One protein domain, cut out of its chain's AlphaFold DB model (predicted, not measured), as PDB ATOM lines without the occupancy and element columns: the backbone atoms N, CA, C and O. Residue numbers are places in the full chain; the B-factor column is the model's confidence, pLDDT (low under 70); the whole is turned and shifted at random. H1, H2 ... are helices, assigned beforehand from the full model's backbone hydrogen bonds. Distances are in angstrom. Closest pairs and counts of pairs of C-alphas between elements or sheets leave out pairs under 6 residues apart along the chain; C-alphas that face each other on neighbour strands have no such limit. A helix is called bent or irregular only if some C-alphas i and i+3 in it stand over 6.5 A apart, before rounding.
ATOM      1  N   ALA A   6     156.436 228.864 196.130       60.12
ATOM      2  CA  ALA A   6     155.886 230.055 195.490       60.12
ATOM      3  C   ALA A   6     156.477 231.364 196.044       60.12
ATOM      4  O   ALA A   6     156.699 232.308 195.287       60.12
ATOM      5  N   PHE A   7     156.785 231.416 197.344       63.19
ATOM      6  CA  PHE A   7     157.416 232.586 197.958       63.19
ATOM      7  C   PHE A   7     158.877 232.729 197.522       63.19
ATOM      8  O   PHE A   7     159.320 233.819 197.184       63.19
ATOM      9  N   ALA A   8     159.620 231.620 197.458       61.75
ATOM     10  CA  ALA A   8     161.022 231.639 197.044       61.75
ATOM     11  C   ALA A   8     161.206 232.067 195.573       61.75
ATOM     12  O   ALA A   8     162.223 232.669 195.237       61.75
ATOM     13  N   ALA A   9     160.221 231.796 194.709       65.81
ATOM     14  CA  ALA A   9     160.258 232.146 193.288       65.81
ATOM     15  C   ALA A   9     160.010 233.639 192.997       65.81
ATOM     16  O   ALA A   9     160.402 234.119 191.936       65.81
ATOM     17  N   SER A  10     159.367 234.377 193.910       68.69
ATOM     18  CA  SER A  10     159.057 235.806 193.735       68.69
ATOM     19  C   SER A  10     160.113 236.742 194.330       68.69
ATOM     20  O   SER A  10     159.995 237.964 194.205       68.69
ATOM     21  N   TYR A  11     161.163 236.194 194.953       70.56
ATOM     22  CA  TYR A  11     162.252 236.996 195.494       70.56
ATOM     23  C   TYR A  11     163.172 237.508 194.380       70.56
ATOM     24  O   TYR A  11     163.695 236.711 193.602       70.56
ATOM     25  N   PRO A  12     163.464 238.820 194.335       76.38
ATOM     26  CA  PRO A  12     164.364 239.386 193.332       76.38
ATOM     27  C   PRO A  12     165.824 238.922 193.484       76.38
ATOM     28  O   PRO A  12     166.632 239.179 192.599       76.38
ATOM     29  N   HIS A  13     166.174 238.246 194.586       75.00
ATOM     30  CA  HIS A  13     167.520 237.744 194.858       75.00
ATOM     31  C   HIS A  13     167.471 236.306 195.401       75.00
ATOM     32  O   HIS A  13     166.601 236.004 196.222       75.00
ATOM     33  N   PRO A  14     168.404 235.425 194.992       76.31
ATOM     34  CA  PRO A  14     168.442 234.042 195.454       76.31
ATOM     35  C   PRO A  14     168.662 233.969 196.969       76.31
ATOM     36  O   PRO A  14     169.540 234.635 197.519       76.31
ATOM     37  N   ILE A  15     167.856 233.144 197.641       77.69
ATOM     38  CA  ILE A  15     167.929 232.938 199.091       77.69
ATOM     39  C   ILE A  15     169.253 232.227 199.418       77.69
ATOM     40  O   ILE A  15     169.501 231.142 198.882       77.69
ATOM     41  N   PRO A  16     170.116 232.798 200.277       80.25
ATOM     42  CA  PRO A  16     171.390 232.184 200.616       80.25
ATOM     43  C   PRO A  16     171.201 230.851 201.368       80.25
ATOM     44  O   PRO A  16     170.243 230.710 202.134       80.25
ATOM     45  N   PRO A  17     172.136 229.887 201.235       75.88
ATOM     46  CA  PRO A  17     172.048 228.577 201.897       75.88
ATOM     47  C   PRO A  17     172.000 228.654 203.429       75.88
ATOM     48  O   PRO A  17     171.520 227.732 204.081       75.88
ATOM     49  N   SER A  18     172.489 229.755 204.006       80.50
ATOM     50  CA  SER A  18     172.435 230.053 205.440       80.50
ATOM     51  C   SER A  18     171.036 230.440 205.945       80.50
ATOM     52  O   SER A  18     170.858 230.609 207.148       80.50
ATOM     53  N   GLY A  19     170.053 230.599 205.051       79.00
ATOM     54  CA  GLY A  19     168.716 231.092 205.380       79.00
ATOM     55  C   GLY A  19     168.645 232.618 205.517       79.00
ATOM     56  O   GLY A  19     169.660 233.316 205.490       79.00
ATOM     57  N   ILE A  20     167.419 233.138 205.642       81.81
ATOM     58  CA  ILE A  20     167.111 234.562 205.861       81.81
ATOM     59  C   ILE A  20     166.321 234.691 207.166       81.81
ATOM     60  O   ILE A  20     165.407 233.907 207.416       81.81
ATOM     61  N   ILE A  21     166.651 235.698 207.977       83.12
ATOM     62  CA  ILE A  21     165.885 236.067 209.172       83.12
ATOM     63  C   ILE A  21     164.956 237.226 208.801       83.12
ATOM     64  O   ILE A  21     165.420 238.269 208.340       83.12
ATOM     65  N   LEU A  22     163.650 237.048 209.006       82.56
ATOM     66  CA  LEU A  22     162.636 238.085 208.813       82.56
ATOM     67  C   LEU A  22     162.127 238.552 210.176       82.56
ATOM     68  O   LEU A  22     161.762 237.736 211.020       82.56
ATOM     69  N   ILE A  23     162.099 239.867 210.383       87.69
ATOM     70  CA  ILE A  23     161.642 240.495 211.626       87.69
ATOM     71  C   ILE A  23     160.646 241.595 211.256       87.69
ATOM     72  O   ILE A  23     160.788 242.252 210.224       87.69
ATOM     73  N   THR A  24     159.617 241.788 212.080       89.06
ATOM     74  CA  THR A  24     158.671 242.896 211.904       89.06
ATOM     75  C   THR A  24     159.367 244.234 212.149       89.06
ATOM     76  O   THR A  24     160.354 244.305 212.876       89.06
ATOM     77  N   GLN A  25     158.842 245.325 211.588       87.62
ATOM     78  CA  GLN A  25     159.411 246.661 211.818       87.62
ATOM     79  C   GLN A  25     159.441 247.020 213.316       87.62
ATOM     80  O   GLN A  25     160.451 247.531 213.798       87.62
ATOM     81  N   ARG A  26     158.395 246.646 214.076       87.69
ATOM     82  CA  ARG A  26     158.384 246.744 215.549       87.69
ATOM     83  C   ARG A  26     159.488 245.899 216.180       87.69
ATOM     84  O   ARG A  26     160.243 246.405 217.000       87.69
ATOM     85  N   GLY A  27     159.614 244.635 215.775       85.88
ATOM     86  CA  GLY A  27     160.640 243.732 216.296       85.88
ATOM     87  C   GLY A  27     162.063 244.217 216.015       85.88
ATOM     88  O   GLY A  27     162.927 244.065 216.868       85.88
ATOM     89  N   TYR A  28     162.301 244.859 214.869       87.94
ATOM     90  CA  TYR A  28     163.588 245.470 214.538       87.94
ATOM     91  C   TYR A  28     163.890 246.697 215.413       87.94
ATOM     92  O   TYR A  28     165.017 246.850 215.875       87.94
ATOM     93  N   SER A  29     162.881 247.527 215.716       85.94
ATOM     94  CA  SER A  29     163.008 248.646 216.670       85.94
ATOM     95  C   SER A  29     163.358 248.180 218.095       85.94
ATOM     96  O   SER A  29     163.986 248.901 218.870       85.94
ATOM     97  N   MET A  30     163.001 246.937 218.426       86.69
ATOM     98  CA  MET A  30     163.342 246.276 219.687       86.69
ATOM     99  C   MET A  30     164.724 245.599 219.665       86.69
ATOM    100  O   MET A  30     165.077 244.899 220.606       86.69
ATOM    101  N   LEU A  31     165.549 245.773 218.627       84.38
ATOM    102  CA  LEU A  31     166.923 245.253 218.604       84.38
ATOM    103  C   LEU A  31     167.919 246.333 219.046       84.38
ATOM    104  O   LEU A  31     168.679 246.862 218.237       84.38
ATOM    105  N   VAL A  32     167.940 246.658 220.341       75.75
ATOM    106  CA  VAL A  32     168.889 247.636 220.902       75.75
ATOM    107  C   VAL A  32     169.954 246.932 221.738       75.75
ATOM    108  O   VAL A  32     169.660 246.205 222.678       75.75
ATOM    109  N   LYS A  33     171.225 247.170 221.392       63.88
ATOM    110  CA  LYS A  33     172.388 246.511 222.013       63.88
ATOM    111  C   LYS A  33     172.879 247.184 223.305       63.88
ATOM    112  O   LYS A  33     173.761 246.647 223.963       63.88
ATOM    113  N   ALA A  34     172.360 248.370 223.623       70.06
ATOM    114  CA  ALA A  34     172.864 249.250 224.680       70.06
ATOM    115  C   ALA A  34     172.020 249.255 225.969       70.06
ATOM    116  O   ALA A  34     172.431 249.869 226.949       70.06
ATOM    117  N   PHE A  35     170.862 248.589 225.994       75.56
ATOM    118  CA  PHE A  35     170.031 248.507 227.194       75.56
ATOM    119  C   PHE A  35     170.432 247.291 228.025       75.56
ATOM    120  O   PHE A  35     170.281 246.151 227.594       75.56
ATOM    121  N   THR A  36     170.985 247.549 229.210       77.12
ATOM    122  CA  THR A  36     171.392 246.523 230.184       77.12
ATOM    123  C   THR A  36     170.475 246.477 231.409       77.12
ATOM    124  O   THR A  36     170.752 245.724 232.334       77.12
ATOM    125  N   ASP A  37     169.429 247.306 231.431       86.56
ATOM    126  CA  ASP A  37     168.534 247.522 232.569       86.56
ATOM    127  C   ASP A  37     167.062 247.341 232.161       86.56
ATOM    128  O   ASP A  37     166.655 247.762 231.072       86.56
ATOM    129  N   ASP A  38     166.264 246.743 233.047       84.94
ATOM    130  CA  ASP A  38     164.872 246.356 232.781       84.94
ATOM    131  C   ASP A  38     163.964 247.576 232.558       84.94
ATOM    132  O   ASP A  38     163.053 247.536 231.726       84.94
ATOM    133  N   PHE A  39     164.231 248.695 233.243       88.44
ATOM    134  CA  PHE A  39     163.454 249.926 233.071       88.44
ATOM    135  C   PHE A  39     163.662 250.535 231.681       88.44
ATOM    136  O   PHE A  39     162.712 250.982 231.037       88.44
ATOM    137  N   SER A  40     164.894 250.482 231.176       88.56
ATOM    138  CA  SER A  40     165.194 250.925 229.812       88.56
ATOM    139  C   SER A  40     164.440 250.089 228.771       88.56
ATOM    140  O   SER A  40     163.987 250.632 227.762       88.56
ATOM    141  N   TRP A  41     164.232 248.791 229.037       87.88
ATOM    142  CA  TRP A  41     163.434 247.934 228.160       87.88
ATOM    143  C   TRP A  41     161.951 248.317 228.147       87.88
ATOM    144  O   TRP A  41     161.352 248.417 227.077       87.88
ATOM    145  N   GLN A  42     161.372 248.587 229.320       90.00
ATOM    146  CA  GLN A  42     159.969 249.002 229.442       90.00
ATOM    147  C   GLN A  42     159.694 250.328 228.726       90.00
ATOM    148  O   GLN A  42     158.696 250.461 228.019       90.00
ATOM    149  N   VAL A  43     160.592 251.306 228.876       90.50
ATOM    150  CA  VAL A  43     160.462 252.603 228.196       90.50
ATOM    151  C   VAL A  43     160.549 252.430 226.677       90.50
ATOM    152  O   VAL A  43     159.758 253.022 225.944       90.50
ATOM    153  N   GLN A  44     161.470 251.595 226.193       91.25
ATOM    154  CA  GLN A  44     161.603 251.321 224.762       91.25
ATOM    155  C   GLN A  44     160.369 250.612 224.189       91.25
ATOM    156  O   GLN A  44     159.949 250.944 223.081       91.25
ATOM    157  N   GLU A  45     159.765 249.683 224.934       90.19
ATOM    158  CA  GLU A  45     158.516 249.033 224.526       90.19
ATOM    159  C   GLU A  45     157.373 250.049 224.393       90.19
ATOM    160  O   GLU A  45     156.740 250.113 223.342       90.19
ATOM    161  N   GLN A  46     157.181 250.919 225.388       91.88
ATOM    162  CA  GLN A  46     156.148 251.963 225.340       91.88
ATOM    163  C   GLN A  46     156.346 252.941 224.175       91.88
ATOM    164  O   GLN A  46     155.378 253.338 223.527       91.88
ATOM    165  N   LEU A  47     157.591 253.332 223.889       90.88
ATOM    166  CA  LEU A  47     157.904 254.210 222.759       90.88
ATOM    167  C   LEU A  47     157.663 253.520 221.415       90.88
ATOM    168  O   LEU A  47     157.136 254.146 220.494       90.88
ATOM    169  N   ALA A  48     158.035 252.243 221.298       89.25
ATOM    170  CA  ALA A  48     157.767 251.460 220.101       89.25
ATOM    171  C   ALA A  48     156.255 251.313 219.881       89.25
ATOM    172  O   ALA A  48     155.779 251.562 218.774       89.25
ATOM    173  N   ASP A  49     155.500 250.985 220.926       90.81
ATOM    174  CA  ASP A  49     154.046 250.854 220.849       90.81
ATOM    175  C   ASP A  49     153.395 252.173 220.444       90.81
ATOM    176  O   ASP A  49     152.688 252.210 219.439       90.81
ATOM    177  N   ALA A  50     153.738 253.279 221.104       89.69
ATOM    178  CA  ALA A  50     153.222 254.596 220.742       89.69
ATOM    179  C   ALA A  50     153.545 254.984 219.285       89.69
ATOM    180  O   ALA A  50     152.685 255.520 218.585       89.69
ATOM    181  N   TYR A  51     154.762 254.700 218.801       89.75
ATOM    182  CA  TYR A  51     155.167 254.999 217.423       89.75
ATOM    183  C   TYR A  51     154.359 254.196 216.394       89.75
ATOM    184  O   TYR A  51     153.812 254.766 215.447       89.75
ATOM    185  N   PHE A  52     154.249 252.877 216.579       88.44
ATOM    186  CA  PHE A  52     153.556 252.010 215.621       88.44
ATOM    187  C   PHE A  52     152.027 252.106 215.726       88.44
ATOM    188  O   PHE A  52     151.348 251.958 214.708       88.44
ATOM    189  N   GLU A  53     151.476 252.411 216.902       87.25
ATOM    190  CA  GLU A  53     150.050 252.715 217.075       87.25
ATOM    191  C   GLU A  53     149.667 254.041 216.420       87.25
ATOM    192  O   GLU A  53     148.665 254.096 215.708       87.25
ATOM    193  N   ALA A  54     150.476 255.093 216.585       82.56
ATOM    194  CA  ALA A  54     150.236 256.381 215.930       82.56
ATOM    195  C   ALA A  54     150.289 256.272 214.397       82.56
ATOM    196  O   ALA A  54     149.597 257.004 213.688       82.56
ATOM    197  N   GLN A  55     151.090 255.340 213.882       79.06
ATOM    198  CA  GLN A  55     151.213 255.065 212.454       79.06
ATOM    199  C   GLN A  55     150.157 254.074 211.937       79.06
ATOM    200  O   GLN A  55     150.076 253.823 210.729       79.06
ATOM    201  N   ARG A  56     149.316 253.525 212.826       79.75
ATOM    202  CA  ARG A  56     148.224 252.633 212.445       79.75
ATOM    203  C   ARG A  56     147.128 253.433 211.749       79.75
ATOM    204  O   ARG A  56     146.318 254.114 212.372       79.75
TER     205      ARG A  56
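What this domain is: This is residues 6 to 56 of the 188 residues of an uncharacterized protein of Vibrio sp. 2-1(7) (UniProt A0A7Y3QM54). One long helix, H3, has the short helix H2 packed beside its later residues, and from this small body a long arm, residues 6 to 22, sticks out with the very short helix H1 near its far end. After H2 the backbone loops out through residues 30 to 37 to the far end of H3, which then folds back past H2. The printed part has 51 residues, with three named helices in the order H1, H2, H3 and no named strand; the class is all helix, and 26 residues are in named elements. The whole is extended, with a radius of gyration of the C-alphas of 15.8 A, and only just flat, with spans of 43 by 28 by 12 A.

Where its parts are: The longest helix is H3, residues 38 to 54, which measures 24.5 A from C-alpha 38 at (164.872, 246.356, 232.781) to C-alpha 54 at (150.236, 256.381, 215.930). H2 is residues 25 to 29, 6.4 A from first to last C-alpha. H1 is residues 6 to 9, 5.3 A from first to last C-alpha, and begins with C-alpha 6 at (155.886, 230.055, 195.490). No helix is bent.

How they stand to each other: H3 touches H2 with residues 48 to 52 alone, with 4 pairs of C-alphas within 8 A. The closest C-alphas of the two helices are those of Arg 26 and Ala 48, 6.6 A apart, and the two centres are 10.8 A apart. H1 touches no helix: it is apart from H3 and from H2. In H2 and H3 every pair of O of residue i and N of residue i+4 is within hydrogen-bond range. H1, with 4 residues, is too short for such a pair, and its one pair of O of residue i and N of residue i+3 is not within range.

The domain as a whole: The two C-alphas farthest apart are those of Ala 9 and Phe 39, at 43.7 A, and the first and last printed C-alphas, of Ala 6 and Arg 56, are 29.3 A apart. Residues 6 to 22, of which 6 to 9 belong to H1, stand free. The body without them has 34 residues, spans 30 by 19 by 9 A and has a radius of gyration of 9.9 A. The link from H1 to H2, residues 10 to 24, is long, and the link from H2 to H3, residues 30 to 37, is short. The printed part has no cut. The mean pLDDT of the printed part is 81.6; residues 6 to 10 and residue 33 are under 70, and the mean pLDDT of H1 is 63.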